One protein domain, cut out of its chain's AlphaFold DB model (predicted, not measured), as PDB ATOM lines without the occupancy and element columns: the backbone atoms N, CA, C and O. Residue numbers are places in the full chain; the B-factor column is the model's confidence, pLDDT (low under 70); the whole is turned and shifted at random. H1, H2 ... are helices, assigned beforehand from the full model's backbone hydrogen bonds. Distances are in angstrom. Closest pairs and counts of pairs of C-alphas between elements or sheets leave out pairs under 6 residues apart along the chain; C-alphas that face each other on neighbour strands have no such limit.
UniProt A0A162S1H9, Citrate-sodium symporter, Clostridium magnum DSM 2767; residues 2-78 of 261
ATOM      1  N   PHE A   2     196.717 163.634 130.377       73.25
ATOM      2  CA  PHE A   2     197.812 162.683 130.122       73.25
ATOM      3  C   PHE A   2     197.679 161.356 130.882       73.25
ATOM      4  O   PHE A   2     197.980 160.308 130.325       73.25
ATOM      5  N   VAL A   3     197.146 161.370 132.108       77.00
ATOM      6  CA  VAL A   3     196.816 160.138 132.850       77.00
ATOM      7  C   VAL A   3     195.774 159.298 132.100       77.00
ATOM      8  O   VAL A   3     195.977 158.106 131.912       77.00
ATOM      9  N   ALA A   4     194.713 159.920 131.573       73.62
ATOM     10  CA  ALA A   4     193.681 159.227 130.796       73.62
ATOM     11  C   ALA A   4     194.216 158.657 129.469       73.62
ATOM     12  O   ALA A   4     193.794 157.579 129.057       73.62
ATOM     13  N   VAL A   5     195.172 159.345 128.826       80.12
ATOM     14  CA  VAL A   5     195.888 158.840 127.639       80.12
ATOM     15  C   VAL A   5     196.719 157.607 127.995       80.12
ATOM     16  O   VAL A   5     196.605 156.590 127.320       80.12
ATOM     17  N   ASN A   6     197.501 157.661 129.077       79.44
ATOM     18  CA  ASN A   6     198.330 156.534 129.520       79.44
ATOM     19  C   ASN A   6     197.497 155.329 129.979       79.44
ATOM     20  O   ASN A   6     197.867 154.187 129.723       79.44
ATOM     21  N   MET A   7     196.344 155.576 130.603       81.06
ATOM     22  CA  MET A   7     195.397 154.537 131.015       81.06
ATOM     23  C   MET A   7     194.508 154.026 129.870       81.06
ATOM     24  O   MET A   7     193.723 153.113 130.097       81.06
ATOM     25  N   LYS A   8     194.613 154.585 128.654       80.12
ATOM     26  CA  LYS A   8     193.778 154.231 127.486       80.12
ATOM     27  C   LYS A   8     192.271 154.429 127.700       80.12
ATOM     28  O   LYS A   8     191.444 153.789 127.063       80.12
ATOM     29  N   VAL A   9     191.897 155.358 128.575       80.94
ATOM     30  CA  VAL A   9     190.495 155.647 128.936       80.94
ATOM     31  C   VAL A   9     190.000 156.972 128.360       80.94
ATOM     32  O   VAL A   9     189.037 157.541 128.859       80.94
ATOM     33  N   VAL A  10     190.654 157.503 127.319       79.88
ATOM     34  CA  VAL A  10     190.216 158.752 126.673       79.88
ATOM     35  C   VAL A  10     188.858 158.523 125.999       79.88
ATOM     36  O   VAL A  10     188.795 157.706 125.070       79.88
ATOM     37  N   PRO A  11     187.788 159.227 126.423       81.06
ATOM     38  CA  PRO A  11     186.484 159.126 125.781       81.06
ATOM     39  C   PRO A  11     186.545 159.598 124.327       81.06
ATOM     40  O   PRO A  11     187.271 160.535 123.993       81.06
ATOM     41  N   SER A  12     185.767 158.964 123.457       80.19
ATOM     42  CA  SER A  12     185.604 159.430 122.078       80.19
ATOM     43  C   SER A  12     184.720 160.684 122.020       80.19
ATOM     44  O   SER A  12     183.901 160.927 122.907       80.19
ATOM     45  N   GLY A  13     184.867 161.472 120.955       83.88
ATOM     46  CA  GLY A  13     184.048 162.662 120.712       83.88
ATOM     47  C   GLY A  13     184.501 163.906 121.481       83.88
ATOM     48  O   GLY A  13     185.612 163.967 122.008       83.88
ATOM     49  N   ILE A  14     183.619 164.909 121.535       86.12
ATOM     50  CA  ILE A  14     183.933 166.257 122.037       86.12
ATOM     51  C   ILE A  14     184.472 166.221 123.472       86.12
ATOM     52  O   ILE A  14     185.429 166.919 123.776       86.12
ATOM     53  N   VAL A  15     183.920 165.380 124.348       86.81
ATOM     54  CA  VAL A  15     184.263 165.381 125.782       86.81
ATOM     55  C   VAL A  15     185.707 164.938 126.051       86.81
ATOM     56  O   VAL A  15     186.342 165.443 126.973       86.81
ATOM     57  N   GLY A  16     186.246 164.005 125.261       86.69
ATOM     58  CA  GLY A  16     187.596 163.475 125.473       86.69
ATOM     59  C   GLY A  16     188.626 163.954 124.456       86.69
ATOM     60  O   GLY A  16     189.772 164.205 124.819       86.69
ATOM     61  N   ILE A  17     188.245 164.123 123.191       91.00
ATOM     62  CA  ILE A  17     189.192 164.458 122.123       91.00
ATOM     63  C   ILE A  17     189.451 165.960 122.047       91.00
ATOM     64  O   ILE A  17     190.609 166.359 121.918       91.00
ATOM     65  N   LEU A  18     188.427 166.802 122.225       90.19
ATOM     66  CA  LEU A  18     188.607 168.253 122.153       90.19
ATOM     67  C   LEU A  18     189.565 168.775 123.243       90.19
ATOM     68  O   LEU A  18     190.520 169.464 122.885       90.19
ATOM     69  N   PRO A  19     189.429 168.413 124.537       91.00
ATOM     70  CA  PRO A  19     190.385 168.866 125.546       91.00
ATOM     71  C   PRO A  19     191.802 168.328 125.305       91.00
ATOM     72  O   PRO A  19     192.776 168.983 125.667       91.00
ATOM     73  N   LEU A  20     191.944 167.158 124.671       91.00
ATOM     74  CA  LEU A  20     193.249 166.558 124.381       91.00
ATOM     75  C   LEU A  20     193.959 167.378 123.310       91.00
ATOM     76  O   LEU A  20     195.120 167.748 123.482       91.00
ATOM     77  N   MET A  21     193.234 167.696 122.237       91.88
ATOM     78  CA  MET A  21     193.712 168.561 121.166       91.88
ATOM     79  C   MET A  21     194.026 169.967 121.677       91.88
ATOM     80  O   MET A  21     195.064 170.510 121.311       91.88
ATOM     81  N   LEU A  22     193.190 170.531 122.554       92.69
ATOM     82  CA  LEU A  22     193.432 171.842 123.159       92.69
ATOM     83  C   LEU A  22     194.713 171.851 123.991       92.69
ATOM     84  O   LEU A  22     195.551 172.718 123.787       92.69
ATOM     85  N   VAL A  23     194.922 170.872 124.876       92.56
ATOM     86  CA  VAL A  23     196.139 170.815 125.702       92.56
ATOM     87  C   VAL A  23     197.394 170.699 124.834       92.56
ATOM     88  O   VAL A  23     198.339 171.463 125.024       92.56
ATOM     89  N   ILE A  24     197.407 169.777 123.867       91.69
ATOM     90  CA  ILE A  24     198.557 169.593 122.967       91.69
ATOM     91  C   ILE A  24     198.778 170.857 122.125       91.69
ATOM     92  O   ILE A  24     199.900 171.357 122.042       91.69
ATOM     93  N   GLY A  25     197.708 171.397 121.542       93.00
ATOM     94  CA  GLY A  25     197.741 172.590 120.705       93.00
ATOM     95  C   GLY A  25     198.224 173.823 121.463       93.00
ATOM     96  O   GLY A  25     199.099 174.526 120.976       93.00
ATOM     97  N   THR A  26     197.741 174.063 122.682       93.44
ATOM     98  CA  THR A  26     198.189 175.194 123.504       93.44
ATOM     99  C   THR A  26     199.662 175.066 123.876       93.44
ATOM    100  O   THR A  26     200.393 176.046 123.767       93.44
ATOM    101  N   VAL A  27     200.132 173.875 124.262       93.19
ATOM    102  CA  VAL A  27     201.555 173.664 124.583       93.19
ATOM    103  C   VAL A  27     202.434 173.934 123.361       93.19
ATOM    104  O   VAL A  27     203.394 174.696 123.457       93.19
ATOM    105  N   LEU A  28     202.089 173.367 122.201       93.25
ATOM    106  CA  LEU A  28     202.832 173.590 120.958       93.25
ATOM    107  C   LEU A  28     202.765 175.055 120.500       93.25
ATOM    108  O   LEU A  28     203.779 175.607 120.074       93.25
ATOM    109  N   SER A  29     201.610 175.708 120.648       93.12
ATOM    110  CA  SER A  29     201.445 177.126 120.316       93.12
ATOM    111  C   SER A  29     202.342 178.001 121.181       93.12
ATOM    112  O   SER A  29     203.066 178.834 120.648       93.12
ATOM    113  N   LEU A  30     202.382 177.764 122.497       92.38
ATOM    114  CA  LEU A  30     203.253 178.500 123.416       92.38
ATOM    115  C   LEU A  30     204.735 178.357 123.051       92.38
ATOM    116  O   LEU A  30     205.492 179.316 123.190       92.38
ATOM    117  N   VAL A  31     205.153 177.177 122.585       91.38
ATOM    118  CA  VAL A  31     206.521 176.958 122.089       91.38
ATOM    119  C   VAL A  31     206.768 177.776 120.821       91.38
ATOM    120  O   VAL A  31     207.785 178.467 120.729       91.38
ATOM    121  N   GLY A  32     205.836 177.760 119.866       87.94
ATOM    122  CA  GLY A  32     205.949 178.543 118.633       87.94
ATOM    123  C   GLY A  32     205.976 180.049 118.870       87.94
ATOM    124  O   GLY A  32     206.842 180.738 118.336       87.94
ATOM    125  N   ASP A  33     205.109 180.550 119.743       88.38
ATOM    126  CA  ASP A  33     205.003 181.976 120.068       88.38
ATOM    127  C   ASP A  33     206.204 182.500 120.869       88.38
ATOM    128  O   ASP A  33     206.475 183.702 120.874       88.38
ATOM    129  N   LYS A  34     206.949 181.609 121.533       90.62
ATOM    130  CA  LYS A  34     208.195 181.944 122.239       90.62
ATOM    131  C   LYS A  34     209.454 181.746 121.400       90.62
ATOM    132  O   LYS A  34     210.527 182.129 121.858       90.62
ATOM    133  N   THR A  35     209.353 181.187 120.195       88.06
ATOM    134  CA  THR A  35     210.509 180.950 119.319       88.06
ATOM    135  C   THR A  35     210.619 182.081 118.286       88.06
ATOM    136  O   THR A  35     209.826 182.095 117.343       88.06
ATOM    137  N   PRO A  36     211.591 183.014 118.402       77.06
ATOM    138  CA  PRO A  36     211.606 184.256 117.616       77.06
ATOM    139  C   PRO A  36     211.578 184.039 116.099       77.06
ATOM    140  O   PRO A  36     210.804 184.675 115.394       77.06
ATOM    141  N   ILE A  37     212.348 183.073 115.587       79.44
ATOM    142  CA  ILE A  37     212.388 182.786 114.144       79.44
ATOM    143  C   ILE A  37     211.019 182.306 113.642       79.44
ATOM    144  O   ILE A  37     210.530 182.770 112.615       79.44
ATOM    145  N   ILE A  38     210.370 181.402 114.377       77.75
ATOM    146  CA  ILE A  38     209.089 180.818 113.961       77.75
ATOM    147  C   ILE A  38     207.970 181.857 114.064       77.75
ATOM    148  O   ILE A  38     207.150 181.986 113.151       77.75
ATOM    149  N   LYS A  39     207.971 182.645 115.142       76.19
ATOM    150  CA  LYS A  39     207.055 183.768 115.340       76.19
ATOM    151  C   LYS A  39     207.155 184.806 114.228       76.19
ATOM    152  O   LYS A  39     206.131 185.192 113.674       76.19
ATOM    153  N   ASP A  40     208.370 185.218 113.884       72.25
ATOM    154  CA  ASP A  40     208.579 186.390 113.034       72.25
ATOM    155  C   ASP A  40     208.654 186.074 111.535       72.25
ATOM    156  O   ASP A  40     208.631 187.008 110.730       72.25
ATOM    157  N   TYR A  41     208.825 184.806 111.145       69.94
ATOM    158  CA  TYR A  41     208.975 184.408 109.736       69.94
ATOM    159  C   TYR A  41     207.987 183.344 109.280       69.94
ATOM    160  O   TYR A  41     207.589 183.353 108.118       69.94
ATOM    161  N   SER A  42     207.613 182.412 110.155       69.50
ATOM    162  CA  SER A  42     206.806 181.269 109.737       69.50
ATOM    163  C   SER A  42     205.329 181.458 110.043       69.50
ATOM    164  O   SER A  42     204.531 180.881 109.324       69.50
ATOM    165  N   GLY A  43     204.951 182.259 111.047       71.31
ATOM    166  CA  GLY A  43     203.550 182.452 111.458       71.31
ATOM    167  C   GLY A  43     203.236 182.041 112.905       71.31
ATOM    168  O   GLY A  43     202.066 181.911 113.256       71.31
ATOM    169  N   GLY A  44     204.256 181.833 113.747       83.88
ATOM    170  CA  GLY A  44     204.114 181.633 115.197       83.88
ATOM    171  C   GLY A  44     203.528 180.293 115.626       83.88
ATOM    172  O   GLY A  44     203.797 179.252 115.023       83.88
ATOM    173  N   GLY A  45     202.763 180.315 116.718       86.50
ATOM    174  CA  GLY A  45     202.171 179.145 117.362       86.50
ATOM    175  C   GLY A  45     201.460 178.165 116.421       86.50
ATOM    176  O   GLY A  45     201.795 176.979 116.459       86.50
ATOM    177  N   PRO A  46     200.553 178.610 115.528       87.19
ATOM    178  CA  PRO A  46     199.828 177.722 114.615       87.19
ATOM    179  C   PRO A  46     200.727 176.836 113.742       87.19
ATOM    180  O   PRO A  46     200.409 175.671 113.512       87.19
ATOM    181  N   ILE A  47     201.884 177.345 113.309       87.06
ATOM    182  CA  ILE A  47     202.865 176.585 112.516       87.06
ATOM    183  C   ILE A  47     203.402 175.401 113.313       87.06
ATOM    184  O   ILE A  47     203.460 174.275 112.819       87.06
ATOM    185  N   VAL A  48     203.787 175.658 114.565       89.94
ATOM    186  CA  VAL A  48     204.312 174.627 115.468       89.94
ATOM    187  C   VAL A  48     203.222 173.645 115.854       89.94
ATOM    188  O   VAL A  48     203.506 172.464 116.001       89.94
ATOM    189  N   VAL A  49     201.969 174.080 115.958       92.31
ATOM    190  CA  VAL A  49     200.850 173.154 116.154       92.31
ATOM    191  C   VAL A  49     200.726 172.203 114.962       92.31
ATOM    192  O   VAL A  49     200.667 170.995 115.176       92.31
ATOM    193  N   ILE A  50     200.758 172.698 113.721       89.69
ATOM    194  CA  ILE A  50     200.631 171.866 112.510       89.69
ATOM    195  C   ILE A  50     201.809 170.889 112.379       89.69
ATOM    196  O   ILE A  50     201.616 169.672 112.397       89.69
ATOM    197  N   PHE A  51     203.040 171.396 112.286       89.75
ATOM    198  CA  PHE A  51     204.212 170.543 112.055       89.75
ATOM    199  C   PHE A  51     204.640 169.778 113.307       89.75
ATOM    200  O   PHE A  51     205.063 168.629 113.215       89.75
ATOM    201  N   GLY A  52     204.495 170.380 114.487       91.94
ATOM    202  CA  GLY A  52     204.812 169.736 115.756       91.94
ATOM    203  C   GLY A  52     203.857 168.592 116.068       91.94
ATOM    204  O   GLY A  52     204.322 167.522 116.443       91.94
ATOM    205  N   SER A  53     202.545 168.746 115.848       92.12
ATOM    206  CA  SER A  53     201.613 167.618 116.022       92.12
ATOM    207  C   SER A  53     201.902 166.484 115.035       92.12
ATOM    208  O   SER A  53     201.915 165.322 115.440       92.12
ATOM    209  N   SER A  54     202.239 166.805 113.780       90.94
ATOM    210  CA  SER A  54     202.689 165.816 112.795       90.94
ATOM    211  C   SER A  54     203.963 165.088 113.248       90.94
ATOM    212  O   SER A  54     204.010 163.858 113.221       90.94
ATOM    213  N   ALA A  55     204.957 165.816 113.768       92.56
ATOM    214  CA  ALA A  55     206.184 165.235 114.311       92.56
ATOM    215  C   ALA A  55     205.914 164.334 115.529       92.56
ATOM    216  O   ALA A  55     206.467 163.239 115.619       92.56
ATOM    217  N   LEU A  56     205.024 164.741 116.443       92.50
ATOM    218  CA  LEU A  56     204.630 163.922 117.596       92.50
ATOM    219  C   LEU A  56     204.004 162.584 117.169       92.50
ATOM    220  O   LEU A  56     204.228 161.564 117.826       92.50
ATOM    221  N   VAL A  57     203.239 162.573 116.072       92.69
ATOM    222  CA  VAL A  57     202.699 161.341 115.476       92.69
ATOM    223  C   VAL A  57     203.809 160.532 114.798       92.69
ATOM    224  O   VAL A  57     203.910 159.330 115.030       92.69
ATOM    225  N   MET A  58     204.679 161.181 114.019       92.19
ATOM    226  CA  MET A  58     205.778 160.535 113.290       92.19
ATOM    227  C   MET A  58     206.764 159.816 114.222       92.19
ATOM    228  O   MET A  58     207.150 158.678 113.962       92.19
ATOM    229  N   PHE A  59     207.125 160.445 115.342       93.44
ATOM    230  CA  PHE A  59     208.015 159.869 116.354       93.44
ATOM    231  C   PHE A  59     207.304 158.919 117.329       93.44
ATOM    232  O   PHE A  59     207.925 158.450 118.279       93.44
ATOM    233  N   ASN A  60     206.022 158.604 117.106       89.12
ATOM    234  CA  ASN A  60     205.205 157.755 117.981       89.12
ATOM    235  C   ASN A  60     205.167 158.238 119.449       89.12
ATOM    236  O   ASN A  60     205.027 157.431 120.366       89.12
ATOM    237  N   ILE A  61     205.278 159.553 119.679       88.69
ATOM    238  CA  ILE A  61     205.189 160.159 121.018       88.69
ATOM    239  C   ILE A  61     203.732 160.146 121.503       88.69
ATOM    240  O   ILE A  61     203.461 159.958 122.689       88.69
ATOM    241  N   LEU A  62     202.777 160.319 120.582       86.31
ATOM    242  CA  LEU A  62     201.354 160.154 120.874       86.31
ATOM    243  C   LEU A  62     200.936 158.687 120.762       86.31
ATOM    244  O   LEU A  62     201.291 157.984 119.816       86.31
ATOM    245  N   LEU A  63     200.113 158.238 121.714       86.25
ATOM    246  CA  LEU A  63     199.563 156.887 121.712       86.25
ATOM    247  C   LEU A  63     198.707 156.662 120.453       86.25
ATOM    248  O   LEU A  63     197.783 157.431 120.190       86.25
ATOM    249  N   LYS A  64     198.956 155.569 119.719       87.25
ATOM    250  CA  LYS A  64     198.247 155.241 118.464       87.25
ATOM    251  C   LYS A  64     196.723 155.252 118.597       87.25
ATOM    252  O   LYS A  64     196.033 155.693 117.688       87.25
ATOM    253  N   GLU A  65     196.196 154.813 119.740       86.75
ATOM    254  CA  GLU A  65     194.756 154.842 120.013       86.75
ATOM    255  C   GLU A  65     194.208 156.275 120.104       86.75
ATOM    256  O   GLU A  65     193.140 156.568 119.572       86.75
ATOM    257  N   ALA A  66     194.954 157.187 120.736       87.44
ATOM    258  CA  ALA A  66     194.578 158.594 120.798       87.44
ATOM    259  C   ALA A  66     194.624 159.232 119.405       87.44
ATOM    260  O   ALA A  66     193.700 159.955 119.042       87.44
ATOM    261  N   VAL A  67     195.648 158.912 118.605       90.44
ATOM    262  CA  VAL A  67     195.750 159.367 117.209       90.44
ATOM    263  C   VAL A  67     194.560 158.872 116.392       90.44
ATOM    264  O   VAL A  67     193.906 159.684 115.752       90.44
ATOM    265  N   ALA A  68     194.210 157.586 116.477       90.19
ATOM    266  CA  ALA A  68     193.057 157.031 115.768       90.19
ATOM    267  C   ALA A  68     191.749 157.744 116.148       90.19
ATOM    268  O   ALA A  68     190.988 158.145 115.271       90.19
ATOM    269  N   LYS A  69     191.515 157.980 117.448       90.19
ATOM    270  CA  LYS A  69     190.333 158.719 117.916       90.19
ATOM    271  C   LYS A  69     190.321 160.175 117.430       90.19
ATOM    272  O   LYS A  69     189.254 160.671 117.074       90.19
ATOM    273  N   ILE A  70     191.476 160.847 117.377       91.31
ATOM    274  CA  ILE A  70     191.612 162.198 116.803       91.31
ATOM    275  C   ILE A  70     191.308 162.178 115.300       91.31
ATOM    276  O   ILE A  70     190.530 163.006 114.832       91.31
ATOM    277  N   THR A  71     191.865 161.223 114.553       90.44
ATOM    278  CA  THR A  71     191.622 161.069 113.112       90.44
ATOM    279  C   THR A  71     190.145 160.834 112.824       90.44
ATOM    280  O   THR A  71     189.596 161.486 111.943       90.44
ATOM    281  N   THR A  72     189.470 159.974 113.588       90.31
ATOM    282  CA  THR A  72     188.020 159.778 113.449       90.31
ATOM    283  C   THR A  72     187.255 161.053 113.785       90.31
ATOM    284  O   THR A  72     186.381 161.449 113.025       90.31
ATOM    285  N   PHE A  73     187.592 161.736 114.882       90.75
ATOM    286  CA  PHE A  73     186.908 162.965 115.288       90.75
ATOM    287  C   PHE A  73     187.037 164.096 114.250       90.75
ATOM    288  O   PHE A  73     186.071 164.825 114.028       90.75
ATOM    289  N   MET A  74     188.202 164.224 113.603       89.88
ATOM    290  CA  MET A  74     188.485 165.256 112.594       89.88
ATOM    291  C   MET A  74     188.082 164.889 111.174       89.88
ATOM    292  O   MET A  74     187.722 165.784 110.423       89.88
ATOM    293  N   GLY A  75     188.144 163.609 110.814       84.50
ATOM    294  CA  GLY A  75     187.768 163.134 109.487       84.50
ATOM    295  C   GLY A  75     186.267 162.902 109.374       84.50
ATOM    296  O   GLY A  75     185.574 163.626 108.679       84.50
ATOM    297  N   SER A  76     185.750 161.889 110.072       80.19
ATOM    298  CA  SER A  76     184.351 161.451 109.937       80.19
ATOM    299  C   SER A  76     183.428 161.917 111.064       80.19
ATOM    300  O   SER A  76     182.222 161.696 111.009       80.19
ATOM    301  N   GLY A  77     183.968 162.563 112.097       78.19
ATOM    302  CA  GLY A  77     183.209 163.044 113.251       78.19
ATOM    303  C   GLY A  77     182.419 164.333 113.009       78.19
ATOM    304  O   GLY A  77     181.745 164.791 113.929       78.19
ATOM    305  N   GLY A  78     182.527 164.947 111.824       84.38
ATOM    306  CA  GLY A  78     181.803 166.166 111.431       84.38
ATOM    307  C   GLY A  78     182.217 167.443 112.173       84.38
ATOM    308  O   GLY A  78     181.680 168.516 111.909       84.38
TER     309      GLY A  78
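What this domain is: This is residues 2 to 78 of the 261 residues of the protein "Citrate-sodium symporter" of Clostridium magnum DSM 2767 (UniProt A0A162S1H9). One long helix, H2, forms a spine, with H4 and H5 on the same side of it: H4 slants away from its later part, and H5 crosses near its beginning. Short H3 turns off at the spine's far end, and little H1 sits at the other end, near H2 and the start of H5. The printed part has 77 residues with five named helices, H1 to H5 in order, and no named strand; the class is all helix. It is only just compact, close to loose, with a radius of gyration of the C-alphas of 13.3 A and spans of 38 by 26 by 21 A.

How they stand to each other: H2, residues 14 to 34, is the hub, touching three helices. With residues 24 to 33 alone it touches H4, residues 45 to 58; the closest C-alphas, of Ser 29 and Gly 45, are 3.7 A apart. Their tilt is steep, 65 degrees, opposite ways. H5, residues 64 to 75, touches H2 about perpendicular at 83 degrees, the closest C-alphas being Ile 17 and Ile 70, 6.3 A. H4 and H5 are close but not clearly touching, C-alphas 57 and 67 being closest at 7.4 A. H3, residues 36 to 42, touches H2 only at the corner, and only just, with 3 pairs of C-alphas within 8 A; the closest, of Asp 33 and Lys 39, are 5.5 A apart. H3 also touches H4 only at the corner, closest at C-alphas 39 and 45, 7.0 A. H1, residues 2 to 6, and H2 are near each other. Every O i to N i+4 pair is within hydrogen-bond range in H1, H3, H4 and H5, and 15 of 17 are in H2.

Where its parts are: H2 spans 28.9 A from C-alpha 14 at (183.933, 166.257, 122.037) to C-alpha 34 at (208.195, 181.944, 122.239). H4 measures 19.4 A, H5 15.9 A, H3 9.7 A and H1 6.2 A. H5 ends at C-alpha 75 at (187.768, 163.134, 109.487).

The domain as a whole: The C-alphas of Val 9 and Tyr 41, the two farthest apart, are 39.2 A apart. The printed part has no cut and no long link. Mean pLDDT of the printed part is 86.3; residues 41 to 42 are under 70.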